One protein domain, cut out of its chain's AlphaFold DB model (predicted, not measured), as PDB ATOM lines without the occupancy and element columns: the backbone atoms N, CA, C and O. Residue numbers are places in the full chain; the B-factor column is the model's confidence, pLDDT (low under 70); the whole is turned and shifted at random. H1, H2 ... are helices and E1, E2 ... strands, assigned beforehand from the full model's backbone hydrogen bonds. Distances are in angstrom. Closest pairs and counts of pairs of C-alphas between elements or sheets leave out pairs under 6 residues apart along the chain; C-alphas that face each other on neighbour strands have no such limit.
ATOM      1  N   CYS A  27     174.279 177.706 122.109       82.94
ATOM      2  CA  CYS A  27     173.601 178.594 121.175       82.94
ATOM      3  C   CYS A  27     173.870 178.173 119.724       82.94
ATOM      4  O   CYS A  27     174.778 177.390 119.454       82.94
ATOM      5  N   ASN A  28     173.099 178.710 118.777       84.69
ATOM      6  CA  ASN A  28     173.268 178.440 117.348       84.69
ATOM      7  C   ASN A  28     173.616 179.724 116.595       84.69
ATOM      8  O   ASN A  28     173.011 180.771 116.830       84.69
ATOM      9  N   LEU A  29     174.578 179.627 115.681       78.81
ATOM     10  CA  LEU A  29     174.997 180.706 114.793       78.81
ATOM     11  C   LEU A  29     174.121 180.753 113.523       78.81
ATOM     12  O   LEU A  29     173.492 179.751 113.170       78.81
ATOM     13  N   PRO A  30     174.084 181.888 112.794       70.69
ATOM     14  CA  PRO A  30     173.238 182.055 111.604       70.69
ATOM     15  C   PRO A  30     173.544 181.088 110.450       70.69
ATOM     16  O   PRO A  30     172.702 180.880 109.584       70.69
ATOM     17  N   ASP A  31     174.739 180.501 110.435       66.94
ATOM     18  CA  ASP A  31     175.172 179.493 109.463       66.94
ATOM     19  C   ASP A  31     174.827 178.048 109.866       66.94
ATOM     20  O   ASP A  31     175.207 177.106 109.173       66.94
ATOM     21  N   GLY A  32     174.102 177.863 110.974       72.00
ATOM     22  CA  GLY A  32     173.668 176.558 111.471       72.00
ATOM     23  C   GLY A  32     174.692 175.831 112.347       72.00
ATOM     24  O   GLY A  32     174.409 174.724 112.802       72.00
ATOM     25  N   SER A  33     175.863 176.421 112.609       74.88
ATOM     26  CA  SER A  33     176.847 175.850 113.539       74.88
ATOM     27  C   SER A  33     176.502 176.124 115.011       74.88
ATOM     28  O   SER A  33     175.854 177.120 115.334       74.88
ATOM     29  N   THR A  34     176.942 175.245 115.917       76.75
ATOM     30  CA  THR A  34     176.702 175.370 117.365       76.75
ATOM     31  C   THR A  34     177.819 176.158 118.070       76.75
ATOM     32  O   THR A  34     178.994 176.140 117.679       76.75
ATOM     33  N   GLY A  35     177.456 176.872 119.131       79.94
ATOM     34  CA  GLY A  35     178.330 177.723 119.933       79.94
ATOM     35  C   GLY A  35     178.016 177.667 121.428       79.94
ATOM     36  O   GLY A  35     177.048 177.040 121.846       79.94
ATOM     37  N   THR A  36     178.861 178.317 122.226       80.88
ATOM     38  CA  THR A  36     178.735 178.515 123.665       80.88
ATOM     39  C   THR A  36     178.529 179.996 123.913       80.88
ATOM     40  O   THR A  36     179.275 180.822 123.380       80.88
ATOM     41  N   CYS A  37     177.579 180.357 124.763       79.50
ATOM     42  CA  CYS A  37     177.413 181.743 125.175       79.50
ATOM     43  C   CYS A  37     178.581 182.182 126.060       79.50
ATOM     44  O   CYS A  37     178.812 181.646 127.142       79.50
ATOM     45  N   ARG A  38     179.347 183.164 125.584       77.31
ATOM     46  CA  ARG A  38     180.505 183.729 126.289       77.31
ATOM     47  C   ARG A  38     180.425 185.243 126.263       77.31
ATOM     48  O   ARG A  38     179.863 185.812 125.332       77.31
ATOM     49  N   ASN A  39     181.006 185.905 127.256       72.25
ATOM     50  CA  ASN A  39     181.127 187.361 127.243       72.25
ATOM     51  C   ASN A  39     181.813 187.801 125.935       72.25
ATOM     52  O   ASN A  39     182.777 187.168 125.504       72.25
ATOM     53  N   LEU A  40     181.323 188.875 125.314       71.50
ATOM     54  CA  LEU A  40     181.791 189.418 124.041       71.50
ATOM     55  C   LEU A  40     183.305 189.634 124.040       71.50
ATOM     56  O   LEU A  40     183.962 189.278 123.071       71.50
ATOM     57  N   LYS A  41     183.876 190.114 125.150       59.12
ATOM     58  CA  LYS A  41     185.325 190.301 125.310       59.12
ATOM     59  C   LYS A  41     186.118 188.990 125.216       59.12
ATOM     60  O   LYS A  41     187.288 189.000 124.848       59.12
ATOM     61  N   TYR A  42     185.489 187.871 125.562       55.81
ATOM     62  CA  TYR A  42     186.069 186.527 125.543       55.81
ATOM     63  C   TYR A  42     185.529 185.671 124.392       55.81
ATOM     64  O   TYR A  42     185.750 184.457 124.383       55.81
ATOM     65  N   CYS A  43     184.828 186.282 123.430       64.56
ATOM     66  CA  CYS A  43     184.329 185.604 122.248       64.56
ATOM     67  C   CYS A  43     184.897 186.203 120.955       64.56
ATOM     68  O   CYS A  43     184.320 187.131 120.386       64.56
ATOM     69  N   PRO A  44     186.009 185.657 120.447       55.03
ATOM     70  CA  PRO A  44     186.721 186.288 119.347       55.03
ATOM     71  C   PRO A  44     185.998 186.193 118.003       55.03
ATOM     72  O   PRO A  44     186.059 187.140 117.227       55.03
ATOM     73  N   THR A  45     185.249 185.108 117.766       60.97
ATOM     74  CA  THR A  45     184.345 184.996 116.609       60.97
ATOM     75  C   THR A  45     183.303 186.093 116.611       60.97
ATOM     76  O   THR A  45     183.060 186.714 115.592       60.97
ATOM     77  N   ALA A  46     182.724 186.414 117.764       64.31
ATOM     78  CA  ALA A  46     181.754 187.494 117.838       64.31
ATOM     79  C   ALA A  46     182.383 188.889 117.677       64.31
ATOM     80  O   ALA A  46     181.722 189.787 117.170       64.31
ATOM     81  N   ILE A  47     183.642 189.095 118.077       56.00
ATOM     82  CA  ILE A  47     184.334 190.385 117.893       56.00
ATOM     83  C   ILE A  47     184.609 190.659 116.405       56.00
ATOM     84  O   ILE A  47     184.515 191.804 115.956       56.00
ATOM     85  N   THR A  48     184.937 189.620 115.634       50.88
ATOM     86  CA  THR A  48     185.297 189.731 114.213       50.88
ATOM     87  C   THR A  48     184.137 189.441 113.259       50.88
ATOM     88  O   THR A  48     184.220 189.815 112.086       50.88
ATOM     89  N   ALA A  49     183.043 188.844 113.739       60.44
ATOM     90  CA  ALA A  49     181.865 188.540 112.938       60.44
ATOM     91  C   ALA A  49     181.150 189.801 112.441       60.44
ATOM     92  O   ALA A  49     180.941 190.786 113.152       60.44
ATOM     93  N   LYS A  50     180.663 189.721 111.200       57.69
ATOM     94  CA  LYS A  50     179.836 190.760 110.574       57.69
ATOM     95  C   LYS A  50     178.471 190.914 111.258       57.69
ATOM     96  O   LYS A  50     177.950 192.024 111.314       57.69
ATOM     97  N   ASN A  51     177.920 189.815 111.782       69.44
ATOM     98  CA  ASN A  51     176.672 189.762 112.542       69.44
ATOM     99  C   ASN A  51     176.877 188.966 113.833       69.44
ATOM    100  O   ASN A  51     177.215 187.785 113.795       69.44
ATOM    101  N   ILE A  52     176.623 189.611 114.969       79.50
ATOM    102  CA  ILE A  52     176.786 189.022 116.297       79.50
ATOM    103  C   ILE A  52     175.452 188.435 116.751       79.50
ATOM    104  O   ILE A  52     174.440 189.135 116.776       79.50
ATOM    105  N   THR A  53     175.456 187.166 117.158       85.38
ATOM    106  CA  THR A  53     174.296 186.550 117.814       85.38
ATOM    107  C   THR A  53     174.424 186.765 119.314       85.38
ATOM    108  O   THR A  53     175.351 186.253 119.934       85.38
ATOM    109  N   VAL A  54     173.532 187.560 119.900       87.69
ATOM    110  CA  VAL A  54     173.555 187.861 121.337       87.69
ATOM    111  C   VAL A  54     172.802 186.773 122.090       87.69
ATOM    112  O   VAL A  54     171.668 186.465 121.739       87.69
ATOM    113  N   CYS A  55     173.430 186.204 123.117       84.50
ATOM    114  CA  CYS A  55     172.787 185.240 124.000       84.50
ATOM    115  C   CYS A  55     171.991 185.949 125.097       84.50
ATOM    116  O   CYS A  55     170.780 185.786 125.195       84.50
ATOM    117  N   TYR A  56     172.678 186.744 125.920       83.50
ATOM    118  CA  TYR A  56     172.087 187.468 127.042       83.50
ATOM    119  C   TYR A  56     172.975 188.647 127.457       83.50
ATOM    120  O   TYR A  56     174.087 188.822 126.954       83.50
ATOM    121  N   TYR A  57     172.472 189.467 128.373       81.88
ATOM    122  CA  TYR A  57     173.229 190.539 129.012       81.88
ATOM    123  C   TYR A  57     173.288 190.279 130.512       81.88
ATOM    124  O   TYR A  57     172.271 189.952 131.122       81.88
ATOM    125  N   GLU A  58     174.464 190.458 131.102       77.44
ATOM    126  CA  GLU A  58     174.665 190.421 132.547       77.44
ATOM    127  C   GLU A  58     175.173 191.797 132.989       77.44
ATOM    128  O   GLU A  58     176.307 192.185 132.716       77.44
ATOM    129  N   GLN A  59     174.305 192.581 133.633       82.69
ATOM    130  CA  GLN A  59     174.568 193.988 133.964       82.69
ATOM    131  C   GLN A  59     174.937 194.830 132.720       82.69
ATOM    132  O   GLN A  59     174.074 195.106 131.889       82.69
ATOM    133  N   PHE A  60     176.201 195.255 132.605       77.25
ATOM    134  CA  PHE A  60     176.752 196.010 131.472       77.25
ATOM    135  C   PHE A  60     177.556 195.129 130.507       77.25
ATOM    136  O   PHE A  60     178.092 195.626 129.517       77.25
ATOM    137  N   GLU A  61     177.668 193.837 130.800       72.19
ATOM    138  CA  GLU A  61     178.422 192.886 130.005       72.19
ATOM    139  C   GLU A  61     177.506 192.152 129.027       72.19
ATOM    140  O   GLU A  61     176.407 191.703 129.358       72.19
ATOM    141  N   GLN A  62     177.961 192.047 127.783       84.44
ATOM    142  CA  GLN A  62     177.224 191.400 126.710       84.44
ATOM    143  C   GLN A  62     177.760 189.986 126.513       84.44
ATOM    144  O   GLN A  62     178.959 189.820 126.314       84.44
ATOM    145  N   PHE A  63     176.887 188.983 126.514       83.75
ATOM    146  CA  PHE A  63     177.227 187.594 126.218       83.75
ATOM    147  C   PHE A  63     176.674 187.208 124.851       83.75
ATOM    148  O   PHE A  63     175.523 187.477 124.511       83.75
ATOM    149  N   VAL A  64     177.517 186.591 124.038       85.12
ATOM    150  CA  VAL A  64     177.303 186.349 122.613       85.12
ATOM    151  C   VAL A  64     177.612 184.899 122.282       85.12
ATOM    152  O   VAL A  64     178.387 184.237 122.974       85.12
ATOM    153  N   CYS A  65     176.979 184.402 121.228       83.81
ATOM    154  CA  CYS A  65     177.141 183.031 120.796       83.81
ATOM    155  C   CYS A  65     178.521 182.831 120.179       83.81
ATOM    156  O   CYS A  65     178.815 183.368 119.111       83.81
ATOM    157  N   CYS A  66     179.361 182.061 120.859       75.56
ATOM    158  CA  CYS A  66     180.735 181.819 120.470       75.56
ATOM    159  C   CYS A  66     180.905 180.423 119.906       75.56
ATOM    160  O   CYS A  66     180.707 179.457 120.628       75.56
ATOM    161  N   ARG A  67     181.298 180.284 118.642       75.62
ATOM    162  CA  ARG A  67     181.459 178.966 118.005       75.62
ATOM    163  C   ARG A  67     182.285 177.991 118.871       75.62
ATOM    164  O   ARG A  67     183.389 178.322 119.297       75.62
ATOM    165  N   ASN A  68     181.748 176.787 119.103       53.69
ATOM    166  CA  ASN A  68     182.315 175.787 120.027       53.69
ATOM    167  C   ASN A  68     183.621 175.168 119.526       53.69
ATOM    168  O   ASN A  68     184.546 174.918 120.300       53.69
TER     169      ASN A  68
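What this domain is: This is residues 27 to 68 of the 487 residues of the protein "Peptidase S1 domain-containing protein" of Glossina brevipalpis (UniProt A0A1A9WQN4). A small three-stranded antiparallel sheet, E1, E3 and E2 side by side, makes the body, and one short helix, H1, packs over one face of it, above the inner strand E3. The other face has no named helix over it, and the first printed residues fold back so that residues 27 to 28 make a short antiparallel pairing with residues 34 to 35 of E1. The printed part has 42 residues, with one named helix and three named strands in the order E1, H1, E2, E3 along the chain; the class is mixed, helices and strands. The whole is compact, with a radius of gyration of the C-alphas of 9.2 A, and its outline is elongated, spanning 28 by 18 by 15 A.

Where its parts are: The longest strand by residues is E3, residues 61 to 67, which measures 18.6 A from its first to its last C-alpha; C-alpha 61 is at (178.422, 192.886, 130.005) and C-alpha 67 at (181.459, 178.966, 118.005). E1, residues 34 to 39, is 16.2 A long and begins with C-alpha 34 at (176.702, 175.370, 117.365). E2, residues 54 to 58, is 11.6 A long. The helix H1, residues 44 to 48, is 6.3 A long.

How they stand to each other: The sheet runs E1, E3, E2, with E1 and E2 as edge strands and E3 as the inner strand. E1 and E3 are antiparallel, with 155 degrees between their directions; N 36 and O 66 are 2.7 A apart and N 64 and O 38 2.8 A, both within hydrogen-bond range. E3 and E2 are antiparallel at 148 degrees and form a hairpin; N 55 and O 63 are 2.8 A apart and N 61 and O 58 2.9 A, again within hydrogen-bond range. H1 is on the sheet, over E3, at a height over the sheet of 8.2 A. The closest C-alphas of H1 and E3 are those of Thr 45 and Cys 66, 6.2 A apart. E1, H1 and E2 form a split strand-helix-strand unit, two strands that run the same way with a helix between them in the chain and E3 between them in the sheet; its crossover is right-handed. In H1 every O i to N i+4 pair is within hydrogen-bond range.

The domain as a whole: The two C-alphas farthest apart are those of Asp 31 and Gln 59, 28.5 A. The printed part runs from residue 27 to 68 with no cut, and the links E1 to H1, H1 to E2 and E2 to E3 are tight. The mean pLDDT of the printed part is 73.3; residue 31, residues 41 to 51 and residue 68 are under 70, and H1 has a mean of 57.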